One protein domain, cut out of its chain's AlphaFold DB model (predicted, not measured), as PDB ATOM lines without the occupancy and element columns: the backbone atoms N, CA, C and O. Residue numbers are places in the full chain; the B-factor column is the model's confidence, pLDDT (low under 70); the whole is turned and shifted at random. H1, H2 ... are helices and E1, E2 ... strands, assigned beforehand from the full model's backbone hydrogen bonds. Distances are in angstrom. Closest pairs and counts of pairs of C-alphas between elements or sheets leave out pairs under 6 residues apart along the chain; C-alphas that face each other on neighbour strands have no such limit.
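This is residues 57 to 193 and 203 to 260 of the 260 residues of an uncharacterized protein of Duganella sp. HH105 (UniProt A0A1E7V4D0). A long two-strand hairpin, E1 and E2, makes one end of a rod-shaped model, and a lobe of crossed helices, H2 and H5 to H9, makes the other, with short H1 beyond it. Between them lie the small sheet E4 E5 and short helices H3 and H4. The 195 printed residues include nine named helices and five named strands, in the order H1 H2 H3 H4 E1 E2 E3 E4 H5 H6 H7 H8 H9 E5, a mixed class; both sheets, E1 E2 E3 and E4 E5, are antiparallel. The whole is only just compact, close to loose, with a radius of gyration of the C-alphas of 19.1 A and spans of 75 by 35 by 31 A.

E1, residues 101 to 109, E2, residues 112 to 122, and E3, residues 129 to 131, form a meander, each strand the antiparallel neighbour of the one before, with hairpins E1 E2 and E2 E3. N 105 and O 116 of E1 and E2 are within hydrogen-bond range at 2.8 A, as are N 121 and O 130 of E2 and E3 at 3.0 A. E2 bends by 82 degrees at residue 119, pairing with E1 over residues 112 to 120 and with E3 over 120 to 122. E4, residues 135 to 139, and E5, residues 244 to 248, are antiparallel, with N 136 and O 247 within hydrogen-bond range at 2.8 A. The closest C-alphas of E2 and E5, those of Phe 121 and Pro 246, are 7.0 A apart. H3, residues 85 to 90, comes closest to E4 at the C-alphas of Tyr 85 and Val 137, 6.0 A. H4, residues 92 to 97, and H6, residues 167 to 178, are close but not clearly touching, the closest C-alphas being Phe 97 and Thr 172, 7.4 A. H5, residues 147 to 158, touches H6 with residues 157 to 158 alone, closest at the C-alphas of Ala 157 and Leu 173, 6.4 A. H5 touches H9, residues 230 to 238, closest at the C-alphas of Ile 151 and Cys 237, 5.3 A, at a steep tilt of 63 degrees, the same way. H2, residues 65 to 77, touches H7, residues 181 to 188, closest at the C-alphas of Ala 67 and Ala 186, 4.6 A, at a steep tilt of 42 degrees, opposite ways. H2 only just touches H8, residues 214 to 225, with 3 pairs of C-alphas within 8 A, closest Ile 68 and Ile 219, 7.1 A. H1, residues 57 to 60, is apart from H2. In H2 to H9 every O i to N i+4 pair is within hydrogen-bond range; H1 is too short for one.

H1 begins at C-alpha 57 (-16.329, -6.345, -62.108), and E5 ends at C-alpha 248 (-52.867, 6.328, -28.850). From first to last C-alpha, E2 measures 25.4 A, E1 22.8 A, H2 18.4 A and H5 17.0 A.

The two C-alphas farthest apart, Pro 57 and Gly 111, are 75.5 A apart. Residues 194 to 202 are not printed, and C-alphas 193 and 203 are 17.7 A apart across the cut. Of the links printed whole none is long. pLDDT is under 70 at 40 residues, among them 57 to 68 and 179 to 193.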
ATOM      1  N   PRO A  57     -16.467  -4.937 -62.488       42.72
ATOM      2  CA  PRO A  57     -16.329  -6.345 -62.108       42.72
ATOM      3  C   PRO A  57     -15.769  -6.549 -60.694       42.72
ATOM      4  O   PRO A  57     -16.174  -7.495 -60.026       42.72
ATOM      5  N   GLU A  58     -14.917  -5.632 -60.223       42.91
ATOM      6  CA  GLU A  58     -14.262  -5.705 -58.909       42.91
ATOM      7  C   GLU A  58     -15.243  -5.576 -57.724       42.91
ATOM      8  O   GLU A  58     -14.963  -6.036 -56.622       42.91
ATOM      9  N   ILE A  59     -16.424  -4.973 -57.921       39.28
ATOM     10  CA  ILE A  59     -17.393  -4.712 -56.837       39.28
ATOM     11  C   ILE A  59     -18.214  -5.962 -56.472       39.28
ATOM     12  O   ILE A  59     -18.719  -6.083 -55.355       39.28
ATOM     13  N   LEU A  60     -18.334  -6.926 -57.390       40.72
ATOM     14  CA  LEU A  60     -19.126  -8.145 -57.185       40.72
ATOM     15  C   LEU A  60     -18.334  -9.279 -56.504       40.72
ATOM     16  O   LEU A  60     -18.890 -10.354 -56.284       40.72
ATOM     17  N   GLU A  61     -17.061  -9.051 -56.171       44.53
ATOM     18  CA  GLU A  61     -16.123 -10.098 -55.753       44.53
ATOM     19  C   GLU A  61     -16.237 -10.544 -54.280       44.53
ATOM     20  O   GLU A  61     -15.672 -11.581 -53.944       44.53
ATOM     21  N   GLU A  62     -16.980  -9.860 -53.393       49.31
ATOM     22  CA  GLU A  62     -16.749 -10.067 -51.945       49.31
ATOM     23  C   GLU A  62     -17.954 -10.137 -50.993       49.31
ATOM     24  O   GLU A  62     -17.752 -10.243 -49.785       49.31
ATOM     25  N   ILE A  63     -19.212 -10.155 -51.452       51.72
ATOM     26  CA  ILE A  63     -20.312 -10.433 -50.505       51.72
ATOM     27  C   ILE A  63     -20.437 -11.942 -50.312       51.72
ATOM     28  O   ILE A  63     -21.048 -12.648 -51.117       51.72
ATOM     29  N   SER A  64     -19.873 -12.444 -49.215       61.28
ATOM     30  CA  SER A  64     -20.038 -13.850 -48.846       61.28
ATOM     31  C   SER A  64     -21.522 -14.186 -48.628       61.28
ATOM     32  O   SER A  64     -22.275 -13.405 -48.045       61.28
ATOM     33  N   TYR A  65     -21.949 -15.383 -49.044       62.25
ATOM     34  CA  TYR A  65     -23.294 -15.897 -48.744       62.25
ATOM     35  C   TYR A  65     -23.612 -15.826 -47.238       62.25
ATOM     36  O   TYR A  65     -24.729 -15.490 -46.857       62.25
ATOM     37  N   GLY A  66     -22.600 -16.043 -46.387       65.81
ATOM     38  CA  GLY A  66     -22.720 -15.879 -44.940       65.81
ATOM     39  C   GLY A  66     -23.117 -14.459 -44.529       65.81
ATOM     40  O   GLY A  66     -23.980 -14.303 -43.678       65.81
ATOM     41  N   ALA A  67     -22.583 -13.416 -45.171       64.25
ATOM     42  CA  ALA A  67     -22.986 -12.036 -44.886       64.25
ATOM     43  C   ALA A  67     -24.467 -11.788 -45.219       64.25
ATOM     44  O   ALA A  67     -25.173 -11.150 -44.441       64.25
ATOM     45  N   ILE A  68     -24.958 -12.328 -46.341       68.50
ATOM     46  CA  ILE A  68     -26.376 -12.229 -46.728       68.50
ATOM     47  C   ILE A  68     -27.255 -12.966 -45.715       68.50
ATOM     48  O   ILE A  68     -28.262 -12.418 -45.265       68.50
ATOM     49  N   GLU A  69     -26.868 -14.179 -45.324       71.81
ATOM     50  CA  GLU A  69     -27.590 -14.974 -44.331       71.81
ATOM     51  C   GLU A  69     -27.659 -14.254 -42.977       71.81
ATOM     52  O   GLU A  69     -28.730 -14.163 -42.377       71.81
ATOM     53  N   GLU A  70     -26.552 -13.662 -42.526       73.75
ATOM     54  CA  GLU A  70     -26.502 -12.888 -41.285       73.75
ATOM     55  C   GLU A  70     -27.332 -11.601 -41.357       73.75
ATOM     56  O   GLU A  70     -27.991 -11.234 -40.380       73.75
ATOM     57  N   ILE A  71     -27.396 -10.936 -42.514       74.31
ATOM     58  CA  ILE A  71     -28.302  -9.800 -42.726       74.31
ATOM     59  C   ILE A  71     -29.761 -10.252 -42.636       74.31
ATOM     60  O   ILE A  71     -30.551  -9.597 -41.955       74.31
ATOM     61  N   VAL A  72     -30.132 -11.369 -43.272       78.12
ATOM     62  CA  VAL A  72     -31.499 -11.916 -43.197       78.12
ATOM     63  C   VAL A  72     -31.849 -12.299 -41.764       78.12
ATOM     64  O   VAL A  72     -32.904 -11.894 -41.275       78.12
ATOM     65  N   LYS A  73     -30.959 -13.010 -41.059       79.19
ATOM     66  CA  LYS A  73     -31.124 -13.330 -39.633       79.19
ATOM     67  C   LYS A  73     -31.320 -12.061 -38.820       79.19
ATOM     68  O   LYS A  73     -32.257 -11.980 -38.033       79.19
ATOM     69  N   THR A  74     -30.503 -11.038 -39.064       78.75
ATOM     70  CA  THR A  74     -30.600  -9.753 -38.370       78.75
ATOM     71  C   THR A  74     -31.934  -9.060 -38.647       78.75
ATOM     72  O   THR A  74     -32.572  -8.596 -37.707       78.75
ATOM     73  N   ILE A  75     -32.407  -9.012 -39.897       81.25
ATOM     74  CA  ILE A  75     -33.745  -8.496 -40.236       81.25
ATOM     75  C   ILE A  75     -34.824  -9.303 -39.496       81.25
ATOM     76  O   ILE A  75     -35.746  -8.715 -38.927       81.25
ATOM     77  N   GLY A  76     -34.666 -10.628 -39.443       82.06
ATOM     78  CA  GLY A  76     -35.522 -11.554 -38.707       82.06
ATOM     79  C   GLY A  76     -35.573 -11.283 -37.200       82.06
ATOM     80  O   GLY A  76     -36.658 -11.306 -36.633       82.06
ATOM     81  N   LEU A  77     -34.453 -10.926 -36.559       80.94
ATOM     82  CA  LEU A  77     -34.406 -10.582 -35.127       80.94
ATOM     83  C   LEU A  77     -35.282  -9.374 -34.768       80.94
ATOM     84  O   LEU A  77     -35.747  -9.256 -33.636       80.94
ATOM     85  N   TYR A  78     -35.495  -8.461 -35.718       84.00
ATOM     86  CA  TYR A  78     -36.363  -7.300 -35.522       84.00
ATOM     87  C   TYR A  78     -37.793  -7.536 -35.990       84.00
ATOM     88  O   TYR A  78     -38.617  -6.630 -35.845       84.00
ATOM     89  N   ASN A  79     -38.094  -8.689 -36.580       88.38
ATOM     90  CA  ASN A  79     -39.428  -9.020 -37.038       88.38
ATOM     91  C   ASN A  79     -40.351  -9.292 -35.841       88.38
ATOM     92  O   ASN A  79     -40.018 -10.071 -34.956       88.38
ATOM     93  N   MET A  80     -41.530  -8.671 -35.833       88.25
ATOM     94  CA  MET A  80     -42.532  -8.820 -34.770       88.25
ATOM     95  C   MET A  80     -43.775  -9.578 -35.271       88.25
ATOM     96  O   MET A  80     -44.872  -9.374 -34.755       88.25
ATOM     97  N   HIS A  81     -43.623 -10.390 -36.329       72.44
ATOM     98  CA  HIS A  81     -44.718 -11.012 -37.090       72.44
ATOM     99  C   HIS A  81     -45.490 -12.106 -36.328       72.44
ATOM    100  O   HIS A  81     -46.650 -12.351 -36.651       72.44
ATOM    101  N   ASP A  82     -44.916 -12.685 -35.273       62.50
ATOM    102  CA  ASP A  82     -45.457 -13.890 -34.620       62.50
ATOM    103  C   ASP A  82     -46.584 -13.635 -33.599       62.50
ATOM    104  O   ASP A  82     -46.814 -14.437 -32.693       62.50
ATOM    105  N   GLY A  83     -47.352 -12.546 -33.721       65.62
ATOM    106  CA  GLY A  83     -48.597 -12.479 -32.961       65.62
ATOM    107  C   GLY A  83     -49.440 -11.220 -33.087       65.62
ATOM    108  O   GLY A  83     -49.259 -10.364 -33.950       65.62
ATOM    109  N   SER A  84     -50.447 -11.159 -32.217       86.88
ATOM    110  CA  SER A  84     -51.386 -10.047 -32.138       86.88
ATOM    111  C   SER A  84     -50.687  -8.763 -31.677       86.88
ATOM    112  O   SER A  84     -49.631  -8.784 -31.053       86.88
ATOM    113  N   TYR A  85     -51.308  -7.600 -31.880       89.06
ATOM    114  CA  TYR A  85     -50.774  -6.352 -31.318       89.06
ATOM    115  C   TYR A  85     -50.598  -6.398 -29.793       89.06
ATOM    116  O   TYR A  85     -49.792  -5.642 -29.253       89.06
ATOM    117  N   ALA A  86     -51.308  -7.287 -29.093       89.81
ATOM    118  CA  ALA A  86     -51.058  -7.540 -27.681       89.81
ATOM    119  C   ALA A  86     -49.686  -8.197 -27.450       89.81
ATOM    120  O   ALA A  86     -48.943  -7.707 -26.601       89.81
ATOM    121  N   SER A  87     -49.313  -9.219 -28.235       91.75
ATOM    122  CA  SER A  87     -48.010  -9.887 -28.095       91.75
ATOM    123  C   SER A  87     -46.843  -8.956 -28.436       91.75
ATOM    124  O   SER A  87     -45.816  -8.968 -27.759       91.75
ATOM    125  N   ILE A  88     -47.020  -8.079 -29.432       93.12
ATOM    126  CA  ILE A  88     -46.024  -7.058 -29.781       93.12
ATOM    127  C   ILE A  88     -45.807  -6.095 -28.607       93.12
ATOM    128  O   ILE A  88     -44.664  -5.797 -28.270       93.12
ATOM    129  N   LYS A  89     -46.880  -5.633 -27.948       93.69
ATOM    130  CA  LYS A  89     -46.781  -4.735 -26.780       93.69
ATOM    131  C   LYS A  89     -46.119  -5.397 -25.569       93.69
ATOM    132  O   LYS A  89     -45.455  -4.701 -24.805       93.69
ATOM    133  N   SER A  90     -46.283  -6.710 -25.397       93.25
ATOM    134  CA  SER A  90     -45.632  -7.473 -24.325       93.25
ATOM    135  C   SER A  90     -44.198  -7.903 -24.646       93.25
ATOM    136  O   SER A  90     -43.525  -8.447 -23.777       93.25
ATOM    137  N   SER A  91     -43.712  -7.692 -25.874       92.50
ATOM    138  CA  SER A  91     -42.327  -8.009 -26.226       92.50
ATOM    139  C   SER A  91     -41.360  -7.095 -25.475       92.50
ATOM    140  O   SER A  91     -41.430  -5.870 -25.605       92.50
ATOM    141  N   SER A  92     -40.405  -7.685 -24.752       91.69
ATOM    142  CA  SER A  92     -39.352  -6.954 -24.035       91.69
ATOM    143  C   SER A  92     -38.534  -6.059 -24.969       91.69
ATOM    144  O   SER A  92     -38.244  -4.911 -24.633       91.69
ATOM    145  N   THR A  93     -38.236  -6.531 -26.182       88.00
ATOM    146  CA  THR A  93     -37.540  -5.751 -27.211       88.00
ATOM    147  C   THR A  93     -38.354  -4.524 -27.620       88.00
ATOM    148  O   THR A  93     -37.814  -3.421 -27.700       88.00
ATOM    149  N   PHE A  94     -39.665  -4.677 -27.834       91.81
ATOM    150  CA  PHE A  94     -40.542  -3.552 -28.171       91.81
ATOM    151  C   PHE A  94     -40.667  -2.557 -27.016       91.81
ATOM    152  O   PHE A  94     -40.573  -1.346 -27.226       91.81
ATOM    153  N   GLN A  95     -40.836  -3.067 -25.794       94.00
ATOM    154  CA  GLN A  95     -40.917  -2.282 -24.565       94.00
ATOM    155  C   GLN A  95     -39.665  -1.426 -24.357       94.00
ATOM    156  O   GLN A  95     -39.775  -0.203 -24.217       94.00
ATOM    157  N   ALA A  96     -38.484  -2.043 -24.427       89.06
ATOM    158  CA  ALA A  96     -37.203  -1.354 -24.309       89.06
ATOM    159  C   ALA A  96     -37.035  -0.285 -25.397       89.06
ATOM    160  O   ALA A  96     -36.624   0.842 -25.122       89.06
ATOM    161  N   PHE A  97     -37.414  -0.606 -26.636       89.19
ATOM    162  CA  PHE A  97     -37.246   0.296 -27.770       89.19
ATOM    163  C   PHE A  97     -38.166   1.525 -27.721       89.19
ATOM    164  O   PHE A  97     -37.812   2.590 -28.231       89.19
ATOM    165  N   TYR A  98     -39.352   1.395 -27.119       92.44
ATOM    166  CA  TYR A  98     -40.367   2.450 -27.089       92.44
ATOM    167  C   TYR A  98     -40.602   3.088 -25.718       92.44
ATOM    168  O   TYR A  98     -41.592   3.799 -25.543       92.44
ATOM    169  N   GLY A  99     -39.681   2.912 -24.769       92.06
ATOM    170  CA  GLY A  99     -39.732   3.617 -23.485       92.06
ATOM    171  C   GLY A  99     -40.910   3.195 -22.606       92.06
ATOM    172  O   GLY A  99     -41.486   4.026 -21.886       92.06
ATOM    173  N   TYR A 100     -41.277   1.915 -22.686       95.31
ATOM    174  CA  TYR A 100     -42.171   1.289 -21.720       95.31
ATOM    175  C   TYR A 100     -41.655   1.529 -20.301       95.31
ATOM    176  O   TYR A 100     -40.459   1.402 -20.037       95.31
ATOM    177  N   ALA A 101     -42.561   1.867 -19.392       96.50
ATOM    178  CA  ALA A 101     -42.262   1.850 -17.968       96.50
ATOM    179  C   ALA A 101     -43.543   1.683 -17.150       96.50
ATOM    180  O   ALA A 101     -44.626   2.104 -17.573       96.50
ATOM    181  N   LYS A 102     -43.389   1.155 -15.935       97.69
ATOM    182  CA  LYS A 102     -44.407   1.249 -14.890       97.69
ATOM    183  C   LYS A 102     -44.413   2.664 -14.330       97.69
ATOM    184  O   LYS A 102     -43.392   3.133 -13.832       97.69
ATOM    185  N   ARG A 103     -45.541   3.363 -14.449       96.88
ATOM    186  CA  ARG A 103     -45.703   4.755 -14.006       96.88
ATOM    187  C   ARG A 103     -46.935   4.875 -13.122       96.88
ATOM    188  O   ARG A 103     -47.913   4.159 -13.318       96.88
ATOM    189  N   SER A 104     -46.866   5.756 -12.128       97.19
ATOM    190  CA  SER A 104     -48.019   6.076 -11.289       97.19
ATOM    191  C   SER A 104     -48.946   6.998 -12.078       97.19
ATOM    192  O   SER A 104     -48.525   8.079 -12.490       97.19
ATOM    193  N   VAL A 105     -50.170   6.550 -12.343       94.56
ATOM    194  CA  VAL A 105     -51.185   7.288 -13.101       94.56
ATOM    195  C   VAL A 105     -52.388   7.528 -12.201       94.56
ATOM    196  O   VAL A 105     -52.824   6.629 -11.479       94.56
ATOM    197  N   SER A 106     -52.910   8.750 -12.236       94.00
ATOM    198  CA  SER A 106     -54.082   9.152 -11.466       94.00
ATOM    199  C   SER A 106     -55.373   8.852 -12.230       94.00
ATOM    200  O   SER A 106     -55.512   9.221 -13.395       94.00
ATOM    201  N   TYR A 107     -56.322   8.215 -11.551       92.50
ATOM    202  CA  TYR A 107     -57.653   7.859 -12.038       92.50
ATOM    203  C   TYR A 107     -58.716   8.515 -11.159       92.50
ATOM    204  O   TYR A 107     -58.489   8.733  -9.972       92.50
ATOM    205  N   LEU A 108     -59.884   8.801 -11.731       94.75
ATOM    206  CA  LEU A 108     -61.072   9.192 -10.973       94.75
ATOM    207  C   LEU A 108     -61.931   7.949 -10.729       94.75
ATOM    208  O   LEU A 108     -62.507   7.404 -11.668       94.75
ATOM    209  N   GLU A 109     -62.023   7.509  -9.476       95.38
ATOM    210  CA  GLU A 109     -62.796   6.332  -9.062       95.38
ATOM    211  C   GLU A 109     -63.737   6.723  -7.923       95.38
ATOM    212  O   GLU A 109     -63.301   7.180  -6.870       95.38
ATOM    213  N   GLY A 110     -65.049   6.613  -8.156       94.56
ATOM    214  CA  GLY A 110     -66.059   6.998  -7.161       94.56
ATOM    215  C   GLY A 110     -65.997   8.473  -6.734       94.56
ATOM    216  O   GLY A 110     -66.360   8.792  -5.609       94.56
ATOM    217  N   GLY A 111     -65.504   9.368  -7.600       95.25
ATOM    218  CA  GLY A 111     -65.332  10.796  -7.297       95.25
ATOM    219  C   GLY A 111     -64.027  11.154  -6.574       95.25
ATOM    220  O   GLY A 111     -63.748  12.337  -6.398       95.25
ATOM    221  N   ALA A 112     -63.202  10.168  -6.208       95.88
ATOM    222  CA  ALA A 112     -61.881  10.385  -5.625       95.88
ATOM    223  C   ALA A 112     -60.770  10.187  -6.666       95.88
ATOM    224  O   ALA A 112     -60.878   9.349  -7.562       95.88
ATOM    225  N   VAL A 113     -59.677  10.943  -6.529       96.75
ATOM    226  CA  VAL A 113     -58.455  10.710  -7.309       96.75
ATOM    227  C   VAL A 113     -57.657   9.596  -6.639       96.75
ATOM    228  O   VAL A 113     -57.181   9.760  -5.517       96.75
ATOM    229  N   VAL A 114     -57.481   8.476  -7.333       96.75
ATOM    230  CA  VAL A 114     -56.650   7.352  -6.892       96.75
ATOM    231  C   VAL A 114     -55.437   7.215  -7.800       96.75
ATOM    232  O   VAL A 114     -55.532   7.422  -9.006       96.75
ATOM    233  N   SER A 115     -54.282   6.861  -7.242       96.69
ATOM    234  CA  SER A 115     -53.068   6.633  -8.028       96.69
ATOM    235  C   SER A 115     -52.805   5.141  -8.163       96.69
ATOM    236  O   SER A 115     -52.766   4.431  -7.160       96.69
ATOM    237  N   LYS A 116     -52.604   4.661  -9.390       96.75
ATOM    238  CA  LYS A 116     -52.288   3.256  -9.675       96.75
ATOM    239  C   LYS A 116     -50.985   3.164 -10.450       96.75
ATOM    240  O   LYS A 116     -50.750   3.935 -11.378       96.75
ATOM    241  N   LEU A 117     -50.135   2.214 -10.071       97.88
ATOM    242  CA  LEU A 117     -48.932   1.895 -10.831       97.88
ATOM    243  C   LEU A 117     -49.330   1.020 -12.022       97.88
ATOM    244  O   LEU A 117     -49.745  -0.121 -11.833       97.88
ATOM    245  N   VAL A 118     -49.212   1.559 -13.231       97.62
ATOM    246  CA  VAL A 118     -49.660   0.895 -14.459       97.62
ATOM    247  C   VAL A 118     -48.570   0.890 -15.521       97.62
ATOM    248  O   VAL A 118     -47.683   1.747 -15.557       97.62
ATOM    249  N   ASP A 119     -48.643  -0.105 -16.393       97.69
ATOM    250  CA  ASP A 119     -47.773  -0.268 -17.548       97.69
ATOM    251  C   ASP A 119     -48.113   0.785 -18.597       97.69
ATOM    252  O   ASP A 119     -49.259   0.878 -19.025       97.69
ATOM    253  N   THR A 120     -47.141   1.589 -19.028       97.81
ATOM    254  CA  THR A 120     -47.417   2.728 -19.915       97.81
ATOM    255  C   THR A 120     -46.438   2.841 -21.073       97.81
ATOM    256  O   THR A 120     -45.248   2.542 -20.942       97.81
ATOM    257  N   PHE A 121     -46.933   3.375 -22.191       96.81
ATOM    258  CA  PHE A 121     -46.118   3.807 -23.327       96.81
ATOM    259  C   PHE A 121     -46.368   5.286 -23.648       96.81
ATOM    260  O   PHE A 121     -47.508   5.748 -23.563       96.81
ATOM    261  N   PRO A 122     -45.340   6.023 -24.100       96.00
ATOM    262  CA  PRO A 122     -45.542   7.295 -24.774       96.00
ATOM    263  C   PRO A 122     -46.064   7.070 -26.202       96.00
ATOM    264  O   PRO A 122     -45.510   6.285 -26.977       96.00
ATOM    265  N   CYS A 123     -47.104   7.799 -26.600       95.12
ATOM    266  CA  CYS A 123     -47.551   7.836 -27.986       95.12
ATOM    267  C   CYS A 123     -46.465   8.437 -28.872       95.12
ATOM    268  O   CYS A 123     -46.005   9.556 -28.652       95.12
ATOM    269  N   ARG A 124     -46.097   7.732 -29.947       92.19
ATOM    270  CA  ARG A 124     -44.993   8.180 -30.798       92.19
ATOM    271  C   ARG A 124     -45.291   9.453 -31.597       92.19
ATOM    272  O   ARG A 124     -44.353  10.065 -32.101       92.19
ATOM    273  N   ARG A 125     -46.564   9.834 -31.735       90.12
ATOM    274  CA  ARG A 125     -46.977  11.038 -32.466       90.12
ATOM    275  C   ARG A 125     -47.158  12.254 -31.563       90.12
ATOM    276  O   ARG A 125     -46.532  13.267 -31.830       90.12
ATOM    277  N   CYS A 126     -48.002  12.162 -30.536       93.25
ATOM    278  CA  CYS A 126     -48.321  13.307 -29.674       93.25
ATOM    279  C   CYS A 126     -47.592  13.302 -28.322       93.25
ATOM    280  O   CYS A 126     -47.726  14.254 -27.565       93.25
ATOM    281  N   GLY A 127     -46.841  12.248 -27.991       93.69
ATOM    282  CA  GLY A 127     -46.046  12.173 -26.762       93.69
ATOM    283  C   GLY A 127     -46.828  11.843 -25.488       93.69
ATOM    284  O   GLY A 127     -46.193  11.544 -24.480       93.69
ATOM    285  N   ILE A 128     -48.167  11.837 -25.518       94.94
ATOM    286  CA  ILE A 128     -48.978  11.493 -24.341       94.94
ATOM    287  C   ILE A 128     -48.620  10.101 -23.817       94.94
ATOM    288  O   ILE A 128     -48.470   9.158 -24.595       94.94
ATOM    289  N   ILE A 129     -48.482   9.978 -22.501       96.12
ATOM    290  CA  ILE A 129     -48.209   8.713 -21.826       96.12
ATOM    291  C   ILE A 129     -49.548   8.102 -21.433       96.12
ATOM    292  O   ILE A 129     -50.319   8.731 -20.713       96.12
ATOM    293  N   LEU A 130     -49.821   6.890 -21.910       95.94
ATOM    294  CA  LEU A 130     -51.065   6.185 -21.619       95.94
ATOM    295  C   LEU A 130     -50.794   4.755 -21.148       95.94
ATOM    296  O   LEU A 130     -49.764   4.177 -21.524       95.94
ATOM    297  N   PRO A 131     -51.729   4.176 -20.375       97.00
ATOM    298  CA  PRO A 131     -51.737   2.754 -20.069       97.00
ATOM    299  C   PRO A 131     -51.655   1.886 -21.331       97.00
ATOM    300  O   PRO A 131     -52.220   2.225 -22.374       97.00
ATOM    301  N   GLN A 132     -50.938   0.765 -21.251       96.56
ATOM    302  CA  GLN A 132     -50.676  -0.141 -22.373       96.56
ATOM    303  C   GLN A 132     -51.964  -0.634 -23.050       96.56
ATOM    304  O   GLN A 132     -51.982  -0.858 -24.266       96.56
ATOM    305  N   GLU A 133     -53.043  -0.811 -22.295       95.06
ATOM    306  CA  GLU A 133     -54.362  -1.211 -22.780       95.06
ATOM    307  C   GLU A 133     -55.006  -0.163 -23.700       95.06
ATOM    308  O   GLU A 133     -55.702  -0.535 -24.642       95.06
ATOM    309  N   LEU A 134     -54.690   1.124 -23.518       95.38
ATOM    310  CA  LEU A 134     -55.177   2.230 -24.359       95.38
ATOM    311  C   LEU A 134     -54.271   2.515 -25.568       95.38
ATOM    312  O   LEU A 134     -54.550   3.401 -26.384       95.38
ATOM    313  N   MET A 135     -53.170   1.772 -25.683       96.06
ATOM    314  CA  MET A 135     -52.190   1.916 -26.750       96.06
ATOM    315  C   MET A 135     -52.414   0.878 -27.849       96.06
ATOM    316  O   MET A 135     -52.614  -0.313 -27.592       96.06
ATOM    317  N   THR A 136     -52.312   1.322 -29.097       94.69
ATOM    318  CA  THR A 136     -52.294   0.475 -30.291       94.69
ATOM    319  C   THR A 136     -50.885   0.398 -30.873       94.69
ATOM    320  O   THR A 136     -50.014   1.209 -30.551       94.69
ATOM    321  N   VAL A 137     -50.654  -0.588 -31.739       93.94
ATOM    322  CA  VAL A 137     -49.453  -0.662 -32.577       93.94
ATOM    323  C   VAL A 137     -49.853  -0.257 -33.987       93.94
ATOM    324  O   VAL A 137     -50.850  -0.743 -34.514       93.94
ATOM    325  N   ASP A 138     -49.089   0.652 -34.579       92.06
ATOM    326  CA  ASP A 138     -49.338   1.169 -35.921       92.06
ATOM    327  C   ASP A 138     -48.079   1.068 -36.785       92.06
ATOM    328  O   ASP A 138     -46.947   1.144 -36.289       92.06
ATOM    329  N   HIS A 139     -48.286   0.941 -38.090       90.69
ATOM    330  CA  HIS A 139     -47.220   0.957 -39.075       90.69
ATOM    331  C   HIS A 139     -46.864   2.406 -39.413       90.69
ATOM    332  O   HIS A 139     -47.704   3.288 -39.562       90.69
ATOM    333  N   GLN A 140     -45.578   2.701 -39.553       83.56
ATOM    334  CA  GLN A 140     -45.127   4.050 -39.904       83.56
ATOM    335  C   GLN A 140     -45.427   4.433 -41.354       83.56
ATOM    336  O   GLN A 140     -45.362   5.618 -41.691       83.56
ATOM    337  N   LYS A 141     -45.705   3.446 -42.205       80.19
ATOM    338  CA  LYS A 141     -46.118   3.611 -43.595       80.19
ATOM    339  C   LYS A 141     -47.352   2.748 -43.863       80.19
ATOM    340  O   LYS A 141     -47.513   1.738 -43.178       80.19
ATOM    341  N   PRO A 142     -48.200   3.132 -44.836       77.25
ATOM    342  CA  PRO A 142     -49.329   2.308 -45.249       77.25
ATOM    343  C   PRO A 142     -48.877   0.890 -45.603       77.25
ATOM    344  O   PRO A 142     -47.830   0.712 -46.225       77.25
ATOM    345  N   GLN A 143     -49.664  -0.114 -45.217       77.94
ATOM    346  CA  GLN A 143     -49.362  -1.507 -45.555       77.94
ATOM    347  C   GLN A 143     -49.479  -1.765 -47.060       77.94
ATOM    348  O   GLN A 143     -48.651  -2.475 -47.620       77.94
ATOM    349  N   ALA A 144     -50.455  -1.134 -47.719       80.12
ATOM    350  CA  ALA A 144     -50.589  -1.138 -49.170       80.12
ATOM    351  C   ALA A 144     -49.788   0.020 -49.787       80.12
ATOM    352  O   ALA A 144     -49.971   1.178 -49.414       80.12
ATOM    353  N   GLY A 145     -48.881  -0.290 -50.713       81.81
ATOM    354  CA  GLY A 145     -48.048   0.684 -51.432       81.81
ATOM    355  C   GLY A 145     -46.851   1.232 -50.641       81.81
ATOM    356  O   GLY A 145     -46.007   1.922 -51.209       81.81
ATOM    357  N   GLY A 146     -46.736   0.936 -49.342       84.38
ATOM    358  CA  GLY A 146     -45.624   1.376 -48.491       84.38
ATOM    359  C   GLY A 146     -44.518   0.340 -48.275       84.38
ATOM    360  O   GLY A 146     -43.557   0.635 -47.564       84.38
ATOM    361  N   GLN A 147     -44.617  -0.849 -48.875       88.25
ATOM    362  CA  GLN A 147     -43.744  -1.983 -48.556       88.25
ATOM    363  C   GLN A 147     -42.270  -1.722 -48.904       88.25
ATOM    364  O   GLN A 147     -41.388  -1.970 -48.084       88.25
ATOM    365  N   LEU A 148     -41.987  -1.131 -50.071       86.81
ATOM    366  CA  LEU A 148     -40.616  -0.758 -50.450       86.81
ATOM    367  C   LEU A 148     -40.026   0.294 -49.503       86.81
ATOM    368  O   LEU A 148     -38.858   0.220 -49.129       86.81
ATOM    369  N   LEU A 149     -40.842   1.247 -49.042       88.31
ATOM    370  CA  LEU A 149     -40.401   2.242 -48.062       88.31
ATOM    371  C   LEU A 149     -40.089   1.608 -46.702       88.31
ATOM    372  O   LEU A 149     -39.214   2.108 -45.994       88.31
ATOM    373  N   ALA A 150     -40.788   0.537 -46.329       90.00
ATOM    374  CA  ALA A 150     -40.485  -0.214 -45.121       90.00
ATOM    375  C   ALA A 150     -39.152  -0.958 -45.235       90.00
ATOM    376  O   ALA A 150     -38.360  -0.875 -44.295       90.00
ATOM    377  N   ILE A 151     -38.872  -1.587 -46.383       89.81
ATOM    378  CA  ILE A 151     -37.566  -2.199 -46.673       89.81
ATOM    379  C   ILE A 151     -36.465  -1.140 -46.600       89.81
ATOM    380  O   ILE A 151     -35.536  -1.277 -45.809       89.81
ATOM    381  N   LEU A 152     -36.607  -0.025 -47.327       89.69
ATOM    382  CA  LEU A 152     -35.633   1.073 -47.308       89.69
ATOM    383  C   LEU A 152     -35.398   1.622 -45.899       89.69
ATOM    384  O   LEU A 152     -34.291   2.020 -45.555       89.69
ATOM    385  N   LYS A 153     -36.426   1.647 -45.049       90.12
ATOM    386  CA  LYS A 153     -36.277   2.091 -43.663       90.12
ATOM    387  C   LYS A 153     -35.442   1.126 -42.825       90.12
ATOM    388  O   LYS A 153     -34.650   1.591 -42.004       90.12
ATOM    389  N   VAL A 154     -35.648  -0.173 -43.012       90.12
ATOM    390  CA  VAL A 154     -34.859  -1.225 -42.368       90.12
ATOM    391  C   VAL A 154     -33.417  -1.142 -42.864       90.12
ATOM    392  O   VAL A 154     -32.512  -0.968 -42.056       90.12
ATOM    393  N   LEU A 155     -33.201  -1.093 -44.178       88.81
ATOM    394  CA  LEU A 155     -31.877  -0.910 -44.778       88.81
ATOM    395  C   LEU A 155     -31.189   0.379 -44.287       88.81
ATOM    396  O   LEU A 155     -30.021   0.358 -43.907       88.81
ATOM    397  N   ARG A 156     -31.921   1.490 -44.151       88.69
ATOM    398  CA  ARG A 156     -31.389   2.725 -43.556       88.69
ATOM    399  C   ARG A 156     -30.996   2.567 -42.094       88.69
ATOM    400  O   ARG A 156     -29.985   3.124 -41.678       88.69
ATOM    401  N   ALA A 157     -31.788   1.859 -41.288       87.44
ATOM    402  CA  ALA A 157     -31.426   1.576 -39.895       87.44
ATOM    403  C   ALA A 157     -30.068   0.866 -39.801       87.44
ATOM    404  O   ALA A 157     -29.302   1.112 -38.872       87.44
ATOM    405  N   PHE A 158     -29.771   0.064 -40.816       81.94
ATOM    406  CA  PHE A 158     -28.538  -0.679 -40.996       81.94
ATOM    407  C   PHE A 158     -27.415   0.114 -41.695       81.94
ATOM    408  O   PHE A 158     -26.264  -0.304 -41.678       81.94
ATOM    409  N   GLY A 159     -27.682   1.322 -42.197       85.06
ATOM    410  CA  GLY A 159     -26.676   2.158 -42.866       85.06
ATOM    411  C   GLY A 159     -26.449   1.804 -44.339       85.06
ATOM    412  O   GLY A 159     -25.413   2.141 -44.894       85.06
ATOM    413  N   PHE A 160     -27.421   1.148 -44.968       86.69
ATOM    414  CA  PHE A 160     -27.416   0.772 -46.384       86.69
ATOM    415  C   PHE A 160     -28.077   1.814 -47.299       86.69
ATOM    416  O   PHE A 160     -28.422   1.539 -48.444       86.69
ATOM    417  N   THR A 161     -28.295   3.023 -46.794       86.12
ATOM    418  CA  THR A 161     -28.766   4.171 -47.573       86.12
ATOM    419  C   THR A 161     -27.758   5.299 -47.465       86.12
ATOM    420  O   THR A 161     -27.002   5.351 -46.496       86.12
ATOM    421  N   GLU A 162     -27.776   6.226 -48.418       84.56
ATOM    422  CA  GLU A 162     -26.925   7.422 -48.379       84.56
ATOM    423  C   GLU A 162     -27.207   8.260 -47.121       84.56
ATOM    424  O   GLU A 162     -26.299   8.705 -46.424       84.56
ATOM    425  N   GLY A 163     -28.485   8.418 -46.770       83.94
ATOM    426  CA  GLY A 163     -28.907   9.110 -45.557       83.94
ATOM    427  C   GLY A 163     -28.826   8.212 -44.325       83.94
ATOM    428  O   GLY A 163     -29.325   7.086 -44.322       83.94
ATOM    429  N   ARG A 164     -28.276   8.722 -43.222       84.31
ATOM    430  CA  ARG A 164     -28.121   7.969 -41.963       84.31
ATOM    431  C   ARG A 164     -29.422   7.893 -41.144       84.31
ATOM    432  O   ARG A 164     -30.317   8.735 -41.287       84.31
ATOM    433  N   PRO A 165     -29.569   6.915 -40.226       84.12
ATOM    434  CA  PRO A 165     -30.681   6.905 -39.281       84.12
ATOM    435  C   PRO A 165     -30.556   8.069 -38.281       84.12
ATOM    436  O   PRO A 165     -29.477   8.352 -37.763       84.12
ATOM    437  N   LYS A 166     -31.672   8.741 -37.968       83.75
ATOM    438  CA  LYS A 166     -31.690   9.977 -37.159       83.75
ATOM    439  C   LYS A 166     -32.647   9.947 -35.975       83.75
ATOM    440  O   LYS A 166     -33.531   9.090 -35.883       83.75
ATOM    441  N   GLY A 167     -32.467  10.933 -35.092       82.69
ATOM    442  CA  GLY A 167     -33.241  11.129 -33.870       82.69
ATOM    443  C   GLY A 167     -33.001  10.031 -32.836       82.69
ATOM    444  O   GLY A 167     -32.150   9.163 -33.027       82.69
ATOM    445  N   ALA A 168     -33.798  10.043 -31.766       78.12
ATOM    446  CA  ALA A 168     -33.709   9.056 -30.686       78.12
ATOM    447  C   ALA A 168     -33.740   7.611 -31.216       78.12
ATOM    448  O   ALA A 168     -32.876   6.812 -30.880       78.12
ATOM    449  N   LYS A 169     -34.655   7.312 -32.155       80.06
ATOM    450  CA  LYS A 169     -34.775   5.986 -32.781       80.06
ATOM    451  C   LYS A 169     -33.500   5.572 -33.523       80.06
ATOM    452  O   LYS A 169     -33.064   4.435 -33.402       80.06
ATOM    453  N   GLY A 170     -32.899   6.486 -34.287       80.88
ATOM    454  CA  GLY A 170     -31.634   6.223 -34.969       80.88
ATOM    455  C   GLY A 170     -30.466   6.028 -34.002       80.88
ATOM    456  O   GLY A 170     -29.621   5.178 -34.253       80.88
ATOM    457  N   GLY A 171     -30.446   6.764 -32.886       79.06
ATOM    458  CA  GLY A 171     -29.479   6.567 -31.802       79.06
ATOM    459  C   GLY A 171     -29.580   5.178 -31.175       79.06
ATOM    460  O   GLY A 171     -28.580   4.470 -31.113       79.06
ATOM    461  N   THR A 172     -30.792   4.751 -30.808       80.19
ATOM    462  CA  THR A 172     -31.049   3.403 -30.278       80.19
ATOM    463  C   THR A 172     -30.620   2.327 -31.269       80.19
ATOM    464  O   THR A 172     -29.897   1.413 -30.894       80.19
ATOM    465  N   LEU A 173     -30.979   2.461 -32.550       79.25
ATOM    466  CA  LEU A 173     -30.585   1.493 -33.582       79.25
ATOM    467  C   LEU A 173     -29.064   1.406 -33.750       79.25
ATOM    468  O   LEU A 173     -28.536   0.309 -33.894       79.25
ATOM    469  N   ARG A 174     -28.341   2.531 -33.668       76.94
ATOM    470  CA  ARG A 174     -26.869   2.525 -33.675       76.94
ATOM    471  C   ARG A 174     -26.272   1.842 -32.445       76.94
ATOM    472  O   ARG A 174     -25.277   1.145 -32.586       76.94
ATOM    473  N   SER A 175     -26.870   2.017 -31.269       75.19
ATOM    474  CA  SER A 175     -26.419   1.331 -30.051       75.19
ATOM    475  C   SER A 175     -26.694  -0.178 -30.115       75.19
ATOM    476  O   SER A 175     -25.820  -0.980 -29.796       75.19
ATOM    477  N   MET A 176     -27.858  -0.590 -30.627       71.88
ATOM    478  CA  MET A 176     -28.151  -2.010 -30.865       71.88
ATOM    479  C   MET A 176     -27.182  -2.612 -31.890       71.88
ATOM    480  O   MET A 176     -26.694  -3.722 -31.709       71.88
ATOM    481  N   ARG A 177     -26.843  -1.844 -32.933       71.00
ATOM    482  CA  ARG A 177     -25.852  -2.203 -33.953       71.00
ATOM    483  C   ARG A 177     -24.468  -2.468 -33.352       71.00
ATOM    484  O   ARG A 177     -23.823  -3.436 -33.738       71.00
ATOM    485  N   SER A 178     -24.000  -1.626 -32.427       70.12
ATOM    486  CA  SER A 178     -22.683  -1.806 -31.799       70.12
ATOM    487  C   SER A 178     -22.600  -3.038 -30.897       70.12
ATOM    488  O   SER A 178     -21.497  -3.512 -30.653       70.12
ATOM    489  N   HIS A 179     -23.733  -3.570 -30.436       67.50
ATOM    490  CA  HIS A 179     -23.790  -4.717 -29.523       67.50
ATOM    491  C   HIS A 179     -24.230  -6.026 -30.191       67.50
ATOM    492  O   HIS A 179     -24.391  -7.029 -29.506       67.50
ATOM    493  N   ASN A 180     -24.434  -6.033 -31.511       69.31
ATOM    494  CA  ASN A 180     -24.829  -7.228 -32.248       69.31
ATOM    495  C   ASN A 180     -23.634  -7.770 -33.055       69.31
ATOM    496  O   ASN A 180     -23.206  -7.160 -34.035       69.31
ATOM    497  N   GLU A 181     -23.091  -8.913 -32.631       68.44
ATOM    498  CA  GLU A 181     -21.912  -9.546 -33.243       68.44
ATOM    499  C   GLU A 181     -22.171 -10.007 -34.683       68.44
ATOM    500  O   GLU A 181     -21.339  -9.772 -35.559       68.44
ATOM    501  N   HIS A 182     -23.360 -10.553 -34.963       65.44
ATOM    502  CA  HIS A 182     -23.789 -10.937 -36.316       65.44
ATOM    503  C   HIS A 182     -23.751  -9.747 -37.272       65.44
ATOM    504  O   HIS A 182     -23.323  -9.841 -38.423       65.44
ATOM    505  N   TRP A 183     -24.145  -8.584 -36.762       62.62
ATOM    506  CA  TRP A 183     -24.097  -7.352 -37.520       62.62
ATOM    507  C   TRP A 183     -22.661  -6.864 -37.767       62.62
ATOM    508  O   TRP A 183     -22.333  -6.426 -38.873       62.62
ATOM    509  N   GLN A 184     -21.798  -6.910 -36.748       67.44
ATOM    510  CA  GLN A 184     -20.393  -6.542 -36.923       67.44
ATOM    511  C   GLN A 184     -19.718  -7.442 -37.963       67.44
ATOM    512  O   GLN A 184     -19.009  -6.933 -38.831       67.44
ATOM    513  N   PHE A 185     -20.016  -8.742 -37.930       63.97
ATOM    514  CA  PHE A 185     -19.548  -9.712 -38.912       63.97
ATOM    515  C   PHE A 185     -20.042  -9.381 -40.327       63.97
ATOM    516  O   PHE A 185     -19.229  -9.256 -41.239       63.97
ATOM    517  N   ALA A 186     -21.347  -9.141 -40.511       60.06
ATOM    518  CA  ALA A 186     -21.906  -8.775 -41.814       60.06
ATOM    519  C   ALA A 186     -21.258  -7.503 -42.395       60.06
ATOM    520  O   ALA A 186     -20.977  -7.438 -43.588       60.06
ATOM    521  N   MET A 187     -20.965  -6.505 -41.553       63.75
ATOM    522  CA  MET A 187     -20.284  -5.271 -41.968       63.75
ATOM    523  C   MET A 187     -18.816  -5.451 -42.319       63.75
ATOM    524  O   MET A 187     -18.333  -4.769 -43.215       63.75
ATOM    525  N   GLN A 188     -18.105  -6.328 -41.614       63.19
ATOM    526  CA  GLN A 188     -16.717  -6.656 -41.941       63.19
ATOM    527  C   GLN A 188     -16.629  -7.493 -43.219       63.19
ATOM    528  O   GLN A 188     -15.691  -7.328 -43.988       63.19
ATOM    529  N   ALA A 189     -17.627  -8.346 -43.456       56.62
ATOM    530  CA  ALA A 189     -17.741  -9.184 -44.642       56.62
ATOM    531  C   ALA A 189     -18.353  -8.462 -45.855       56.62
ATOM    532  O   ALA A 189     -18.520  -9.081 -46.902       56.62
ATOM    533  N   THR A 190     -18.724  -7.182 -45.724       55.75
ATOM    534  CA  THR A 190     -19.145  -6.360 -46.863       55.75
ATOM    535  C   THR A 190     -17.957  -5.500 -47.295       55.75
ATOM    536  O   THR A 190     -17.462  -4.723 -46.472       55.75
ATOM    537  N   PRO A 191     -17.504  -5.577 -48.559       53.94
ATOM    538  CA  PRO A 191     -16.377  -4.780 -49.023       53.94
ATOM    539  C   PRO A 191     -16.637  -3.290 -48.783       53.94
ATOM    540  O   PRO A 191     -17.725  -2.759 -49.054       53.94
ATOM    541  N   LYS A 192     -15.636  -2.598 -48.233       55.75
ATOM    542  CA  LYS A 192     -15.659  -1.138 -48.105       55.75
ATOM    543  C   LYS A 192     -15.423  -0.542 -49.485       55.75
ATOM    544  O   LYS A 192     -14.283  -0.315 -49.875       55.75
ATOM    545  N   ILE A 193     -16.502  -0.266 -50.206       51.38
ATOM    546  CA  ILE A 193     -16.429   0.552 -51.412       51.38
ATOM    547  C   ILE A 193     -16.142   1.973 -50.935       51.38
ATOM    548  O   ILE A 193     -16.955   2.577 -50.229       51.38
ATOM    549  N   GLU A 203     -26.975  14.553 -46.452       72.19
ATOM    550  CA  GLU A 203     -27.339  13.314 -45.747       72.19
ATOM    551  C   GLU A 203     -28.698  13.463 -45.021       72.19
ATOM    552  O   GLU A 203     -29.325  12.471 -44.621       72.19
ATOM    553  N   ASP A 204     -29.177  14.701 -44.846       74.69
ATOM    554  CA  ASP A 204     -30.422  15.052 -44.176       74.69
ATOM    555  C   ASP A 204     -31.621  15.022 -45.128       74.69
ATOM    556  O   ASP A 204     -32.772  14.876 -44.682       74.69
ATOM    557  N   SER A 205     -31.361  15.086 -46.432       82.50
ATOM    558  CA  SER A 205     -32.394  15.161 -47.449       82.50
ATOM    559  C   SER A 205     -33.311  13.932 -47.421       82.50
ATOM    560  O   SER A 205     -32.970  12.806 -47.030       82.50
ATOM    561  N   LYS A 206     -34.569  14.135 -47.827       82.38
ATOM    562  CA  LYS A 206     -35.511  13.022 -48.023       82.38
ATOM    563  C   LYS A 206     -35.000  12.053 -49.098       82.38
ATOM    564  O   LYS A 206     -35.188  10.853 -48.918       82.38
ATOM    565  N   ALA A 207     -34.347  12.579 -50.136       82.31
ATOM    566  CA  ALA A 207     -33.764  11.809 -51.227       82.31
ATOM    567  C   ALA A 207     -32.678  10.855 -50.714       82.31
ATOM    568  O   ALA A 207     -32.873   9.649 -50.806       82.31
ATOM    569  N   ALA A 208     -31.646  11.356 -50.024       79.19
ATOM    570  CA  ALA A 208     -30.573  10.517 -49.476       79.19
ATOM    571  C   ALA A 208     -31.111   9.397 -48.563       79.19
ATOM    572  O   ALA A 208     -30.657   8.257 -48.579       79.19
ATOM    573  N   ARG A 209     -32.156   9.684 -47.780       81.50
ATOM    574  CA  ARG A 209     -32.818   8.697 -46.908       81.50
ATOM    575  C   ARG A 209     -33.598   7.604 -47.648       81.50
ATOM    576  O   ARG A 209     -34.031   6.655 -46.985       81.50
ATOM    577  N   GLN A 210     -33.870   7.787 -48.935       85.56
ATOM    578  CA  GLN A 210     -34.591   6.862 -49.812       85.56
ATOM    579  C   GLN A 210     -33.684   6.255 -50.894       85.56
ATOM    580  O   GLN A 210     -34.108   5.299 -51.538       85.56
ATOM    581  N   THR A 211     -32.458   6.753 -51.050       83.75
ATOM    582  CA  THR A 211     -31.447   6.218 -51.964       83.75
ATOM    583  C   THR A 211     -30.571   5.192 -51.248       83.75
ATOM    584  O   THR A 211     -30.049   5.451 -50.161       83.75
ATOM    585  N   LEU A 212     -30.422   4.008 -51.844       83.31
ATOM    586  CA  LEU A 212     -29.461   3.005 -51.385       83.31
ATOM    587  C   LEU A 212     -28.042   3.474 -51.716       83.31
ATOM    588  O   LEU A 212     -27.816   3.985 -52.805       83.31
ATOM    589  N   ASN A 213     -27.097   3.267 -50.801       80.50
ATOM    590  CA  ASN A 213     -25.681   3.350 -51.164       80.50
ATOM    591  C   ASN A 213     -25.260   2.060 -51.893       80.50
ATOM    592  O   ASN A 213     -26.041   1.109 -51.958       80.50
ATOM    593  N   ASP A 214     -24.031   1.996 -52.402       76.88
ATOM    594  CA  ASP A 214     -23.559   0.837 -53.176       76.88
ATOM    595  C   ASP A 214     -23.719  -0.487 -52.410       76.88
ATOM    596  O   ASP A 214     -24.234  -1.470 -52.945       76.88
ATOM    597  N   GLN A 215     -23.384  -0.497 -51.114       76.50
ATOM    598  CA  GLN A 215     -23.572  -1.667 -50.247       76.50
ATOM    599  C   GLN A 215     -25.043  -2.080 -50.138       76.50
ATOM    600  O   GLN A 215     -25.379  -3.258 -50.265       76.50
ATOM    601  N   GLY A 216     -25.937  -1.115 -49.936       81.38
ATOM    602  CA  GLY A 216     -27.367  -1.364 -49.870       81.38
ATOM    603  C   GLY A 216     -27.966  -1.843 -51.179       81.38
ATOM    604  O   GLY A 216     -28.821  -2.727 -51.156       81.38
ATOM    605  N   ALA A 217     -27.502  -1.307 -52.308       80.75
ATOM    606  CA  ALA A 217     -27.919  -1.742 -53.634       80.75
ATOM    607  C   ALA A 217     -27.518  -3.203 -53.881       80.75
ATOM    608  O   ALA A 217     -28.353  -3.998 -54.320       80.75
ATOM    609  N   MET A 218     -26.287  -3.585 -53.528       74.56
ATOM    610  CA  MET A 218     -25.831  -4.974 -53.628       74.56
ATOM    611  C   MET A 218     -26.648  -5.915 -52.737       74.56
ATOM    612  O   MET A 218     -27.134  -6.939 -53.214       74.56
ATOM    613  N   ILE A 219     -26.852  -5.562 -51.463       77.75
ATOM    614  CA  ILE A 219     -27.602  -6.399 -50.514       77.75
ATOM    615  C   ILE A 219     -29.053  -6.544 -50.946       77.75
ATOM    616  O   ILE A 219     -29.572  -7.656 -50.969       77.75
ATOM    617  N   PHE A 220     -29.709  -5.451 -51.330       82.31
ATOM    618  CA  PHE A 220     -31.078  -5.505 -51.828       82.31
ATOM    619  C   PHE A 220     -31.178  -6.392 -53.078       82.31
ATOM    620  O   PHE A 220     -32.029  -7.273 -53.132       82.31
ATOM    621  N   THR A 221     -30.250  -6.240 -54.029       78.00
ATOM    622  CA  THR A 221     -30.187  -7.079 -55.238       78.00
ATOM    623  C   THR A 221     -29.996  -8.554 -54.898       78.00
ATOM    624  O   THR A 221     -30.646  -9.409 -55.503       78.00
ATOM    625  N   ALA A 222     -29.130  -8.862 -53.930       73.94
ATOM    626  CA  ALA A 222     -28.898 -10.219 -53.462       73.94
ATOM    627  C   ALA A 222     -30.159 -10.797 -52.808       73.94
ATOM    628  O   ALA A 222     -30.627 -11.852 -53.229       73.94
ATOM    629  N   LEU A 223     -30.770 -10.085 -51.857       75.62
ATOM    630  CA  LEU A 223     -32.006 -10.510 -51.195       75.62
ATOM    631  C   LEU A 223     -33.133 -10.775 -52.203       75.62
ATOM    632  O   LEU A 223     -33.792 -11.807 -52.120       75.62
ATOM    633  N   SER A 224     -33.297  -9.897 -53.196       74.75
ATOM    634  CA  SER A 224     -34.270 -10.071 -54.281       74.75
ATOM    635  C   SER A 224     -33.911 -11.200 -55.256       74.75
ATOM    636  O   SER A 224     -34.794 -11.748 -55.908       74.75
ATOM    637  N   SER A 225     -32.629 -11.557 -55.393       68.38
ATOM    638  CA  SER A 225     -32.163 -12.581 -56.344       68.38
ATOM    639  C   SER A 225     -32.081 -13.987 -55.755       68.38
ATOM    640  O   SER A 225     -32.263 -14.948 -56.500       68.38
ATOM    641  N   PHE A 226     -31.818 -14.124 -54.453       61.47
ATOM    642  CA  PHE A 226     -31.659 -15.413 -53.764       61.47
ATOM    643  C   PHE A 226     -32.988 -16.067 -53.351       61.47
ATOM    644  O   PHE A 226     -32.989 -17.046 -52.612       61.47
ATOM    645  N   GLY A 227     -34.123 -15.577 -53.855       49.28
ATOM    646  CA  GLY A 227     -35.406 -16.266 -53.707       49.28
ATOM    647  C   GLY A 227     -36.010 -16.194 -52.306       49.28
ATOM    648  O   GLY A 227     -36.941 -16.946 -52.020       49.28
ATOM    649  N   ALA A 228     -35.548 -15.278 -51.444       55.94
ATOM    650  CA  ALA A 228     -36.434 -14.784 -50.402       55.94
ATOM    651  C   ALA A 228     -37.609 -14.152 -51.147       55.94
ATOM    652  O   ALA A 228     -37.426 -13.135 -51.814       55.94
ATOM    653  N   ASP A 229     -38.763 -14.821 -51.123       70.88
ATOM    654  CA  ASP A 229     -39.998 -14.310 -51.704       70.88
ATOM    655  C   ASP A 229     -40.092 -12.823 -51.349       70.88
ATOM    656  O   ASP A 229     -40.035 -12.446 -50.172       70.88
ATOM    657  N   GLU A 230     -40.113 -11.965 -52.371       77.56
ATOM    658  CA  GLU A 230     -40.090 -10.517 -52.189       77.56
ATOM    659  C   GLU A 230     -41.218 -10.096 -51.236       77.56
ATOM    660  O   GLU A 230     -41.051  -9.184 -50.424       77.56
ATOM    661  N   GLU A 231     -42.335 -10.827 -51.255       81.69
ATOM    662  CA  GLU A 231     -43.452 -10.641 -50.339       81.69
ATOM    663  C   GLU A 231     -43.116 -11.023 -48.894       81.69
ATOM    664  O   GLU A 231     -43.522 -10.315 -47.970       81.69
ATOM    665  N   VAL A 232     -42.314 -12.063 -48.661       83.25
ATOM    666  CA  VAL A 232     -41.797 -12.398 -47.324       83.25
ATOM    667  C   VAL A 232     -40.891 -11.285 -46.809       83.25
ATOM    668  O   VAL A 232     -41.099 -10.817 -45.688       83.25
ATOM    669  N   LEU A 233     -39.947 -10.790 -47.618       83.50
ATOM    670  CA  LEU A 233     -39.062  -9.693 -47.208       83.50
ATOM    671  C   LEU A 233     -39.851  -8.411 -46.917       83.50
ATOM    672  O   LEU A 233     -39.629  -7.759 -45.891       83.50
ATOM    673  N   LYS A 234     -40.801  -8.056 -47.792       87.00
ATOM    674  CA  LYS A 234     -41.727  -6.936 -47.583       87.00
ATOM    675  C   LYS A 234     -42.472  -7.105 -46.266       87.00
ATOM    676  O   LYS A 234     -42.486  -6.181 -45.454       87.00
ATOM    677  N   LYS A 235     -43.052  -8.279 -46.021       86.62
ATOM    678  CA  LYS A 235     -43.824  -8.578 -44.813       86.62
ATOM    679  C   LYS A 235     -42.967  -8.496 -43.551       86.62
ATOM    680  O   LYS A 235     -43.382  -7.827 -42.606       86.62
ATOM    681  N   GLN A 236     -41.779  -9.097 -43.541       87.44
ATOM    682  CA  GLN A 236     -40.840  -9.029 -42.416       87.44
ATOM    683  C   GLN A 236     -40.408  -7.585 -42.138       87.44
ATOM    684  O   GLN A 236     -40.462  -7.118 -41.002       87.44
ATOM    685  N   CYS A 237     -40.055  -6.829 -43.181       89.56
ATOM    686  CA  CYS A 237     -39.680  -5.427 -43.031       89.56
ATOM    687  C   CYS A 237     -40.847  -4.570 -42.524       89.56
ATOM    688  O   CYS A 237     -40.642  -3.727 -41.645       89.56
ATOM    689  N   MET A 238     -42.066  -4.781 -43.029       90.62
ATOM    690  CA  MET A 238     -43.275  -4.073 -42.592       90.62
ATOM    691  C   MET A 238     -43.567  -4.301 -41.104       90.62
ATOM    692  O   MET A 238     -43.814  -3.333 -40.388       90.62
ATOM    693  N   HIS A 239     -43.467  -5.546 -40.635       91.62
ATOM    694  CA  HIS A 239     -43.716  -5.919 -39.238       91.62
ATOM    695  C   HIS A 239     -42.469  -5.806 -38.355       91.62
ATOM    696  O   HIS A 239     -42.472  -6.249 -37.209       91.62
ATOM    697  N   SER A 240     -41.394  -5.196 -38.856       91.88
ATOM    698  CA  SER A 240     -40.204  -4.984 -38.048       91.88
ATOM    699  C   SER A 240     -40.443  -3.939 -36.956       91.88
ATOM    700  O   SER A 240     -41.155  -2.947 -37.143       91.88
ATOM    701  N   LEU A 241     -39.730  -4.071 -35.841       91.94
ATOM    702  CA  LEU A 241     -39.623  -3.069 -34.778       91.94
ATOM    703  C   LEU A 241     -39.320  -1.654 -35.324       91.94
ATOM    704  O   LEU A 241     -39.758  -0.626 -34.791       91.94
ATOM    705  N   ILE A 242     -38.584  -1.588 -36.437       91.56
ATOM    706  CA  ILE A 242     -38.197  -0.358 -37.130       91.56
ATOM    707  C   ILE A 242     -39.389   0.311 -37.837       91.56
ATOM    708  O   ILE A 242     -39.411   1.544 -37.933       91.56
ATOM    709  N   ASN A 243     -40.388  -0.445 -38.285       92.81
ATOM    710  CA  ASN A 243     -41.569   0.089 -38.963       92.81
ATOM    711  C   ASN A 243     -42.814   0.179 -38.079       92.81
ATOM    712  O   ASN A 243     -43.714   0.948 -38.409       92.81
ATOM    713  N   LEU A 244     -42.839  -0.500 -36.936       93.44
ATOM    714  CA  LEU A 244     -43.911  -0.368 -35.953       93.44
ATOM    715  C   LEU A 244     -43.710   0.858 -35.046       93.44
ATOM    716  O   LEU A 244     -42.635   1.460 -35.025       93.44
ATOM    717  N   LYS A 245     -44.754   1.275 -34.325       93.56
ATOM    718  CA  LYS A 245     -44.716   2.305 -33.268       93.56
ATOM    719  C   LYS A 245     -45.948   2.180 -32.356       93.56
ATOM    720  O   LYS A 245     -47.019   1.836 -32.854       93.56
ATOM    721  N   PRO A 246     -45.839   2.514 -31.060       95.69
ATOM    722  CA  PRO A 246     -47.003   2.647 -30.197       95.69
ATOM    723  C   PRO A 246     -47.726   3.971 -30.479       95.69
ATOM    724  O   PRO A 246     -47.107   5.038 -30.589       95.69
ATOM    725  N   MET A 247     -49.047   3.913 -30.591       95.44
ATOM    726  CA  MET A 247     -49.910   5.056 -30.875       95.44
ATOM    727  C   MET A 247     -51.102   5.063 -29.919       95.44
ATOM    728  O   MET A 247     -51.600   4.007 -29.549       95.44
ATOM    729  N   CYS A 248     -51.573   6.245 -29.518       95.44
ATOM    730  CA  CYS A 248     -52.867   6.328 -28.850       95.44
ATOM    731  C   CYS A 248     -53.985   6.156 -29.886       95.44
ATOM    732  O   CYS A 248     -53.802   6.460 -31.071       95.44
ATOM    733  N   GLN A 249     -55.160   5.722 -29.437       92.75
ATOM    734  CA  GLN A 249     -56.309   5.489 -30.314       92.75
ATOM    735  C   GLN A 249     -56.690   6.730 -31.140       92.75
ATOM    736  O   GLN A 249     -56.954   6.616 -32.336       92.75
ATOM    737  N   SER A 250     -56.626   7.927 -30.543       91.19
ATOM    738  CA  SER A 250     -56.907   9.186 -31.244       91.19
ATOM    739  C   SER A 250     -55.954   9.417 -32.419       91.19
ATOM    740  O   SER A 250     -56.391   9.735 -33.526       91.19
ATOM    741  N   CYS A 251     -54.648   9.228 -32.212       90.50
ATOM    742  CA  CYS A 251     -53.642   9.430 -33.254       90.50
ATOM    743  C   CYS A 251     -53.610   8.312 -34.302       90.50
ATOM    744  O   CYS A 251     -53.089   8.556 -35.389       90.50
ATOM    745  N   ASN A 252     -54.120   7.121 -33.975       88.94
ATOM    746  CA  ASN A 252     -54.233   5.980 -34.886       88.94
ATOM    747  C   ASN A 252     -55.550   5.963 -35.686       88.94
ATOM    748  O   ASN A 252     -55.776   5.079 -36.509       88.94
ATOM    749  N   SER A 253     -56.457   6.906 -35.429       84.06
ATOM    750  CA  SER A 253     -57.710   7.012 -36.177       84.06
ATOM    751  C   SER A 253     -57.468   7.473 -37.621       84.06
ATOM    752  O   SER A 253     -56.492   8.166 -37.918       84.06
ATOM    753  N   SER A 254     -58.390   7.139 -38.530       64.88
ATOM    754  CA  SER A 254     -58.346   7.572 -39.937       64.88
ATOM    755  C   SER A 254     -58.243   9.094 -40.083       64.88
ATOM    756  O   SER A 254     -57.473   9.570 -40.911       64.88
ATOM    757  N   LYS A 255     -58.936   9.857 -39.223       58.59
ATOM    758  CA  LYS A 255     -58.839  11.326 -39.146       58.59
ATOM    759  C   LYS A 255     -57.463  11.798 -38.676       58.59
ATOM    760  O   LYS A 255     -56.943  12.780 -39.192       58.59
ATOM    761  N   GLY A 256     -56.844  11.075 -37.744       57.72
ATOM    762  CA  GLY A 256     -55.458  11.312 -37.356       57.72
ATOM    763  C   GLY A 256     -54.503  11.114 -38.535       57.72
ATOM    764  O   GLY A 256     -53.628  11.943 -38.765       57.72
ATOM    765  N   ASN A 257     -54.655  10.052 -39.322       51.84
ATOM    766  CA  ASN A 257     -53.738   9.725 -40.423       51.84
ATOM    767  C   ASN A 257     -53.814  10.659 -41.649       51.84
ATOM    768  O   ASN A 257     -52.991  10.516 -42.547       51.84
ATOM    769  N   GLN A 258     -54.738  11.626 -41.687       51.03
ATOM    770  CA  GLN A 258     -54.899  12.559 -42.815       51.03
ATOM    771  C   GLN A 258     -53.934  13.756 -42.807       51.03
ATOM    772  O   GLN A 258     -53.879  14.493 -43.785       51.03
ATOM    773  N   THR A 259     -53.170  13.973 -41.735       46.03
ATOM    774  CA  THR A 259     -52.367  15.197 -41.562       46.03
ATOM    775  C   THR A 259     -50.974  14.919 -41.003       46.03
ATOM    776  O   THR A 259     -50.761  15.061 -39.800       46.03
ATOM    777  N   VAL A 260     -50.033  14.522 -41.872       43.12
ATOM    778  CA  VAL A 260     -48.596  14.900 -41.842       43.12
ATOM    779  C   VAL A 260     -48.018  14.776 -43.250       43.12
ATOM    780  O   VAL A 260     -48.076  13.651 -43.797       43.12
TER     781      VAL A 260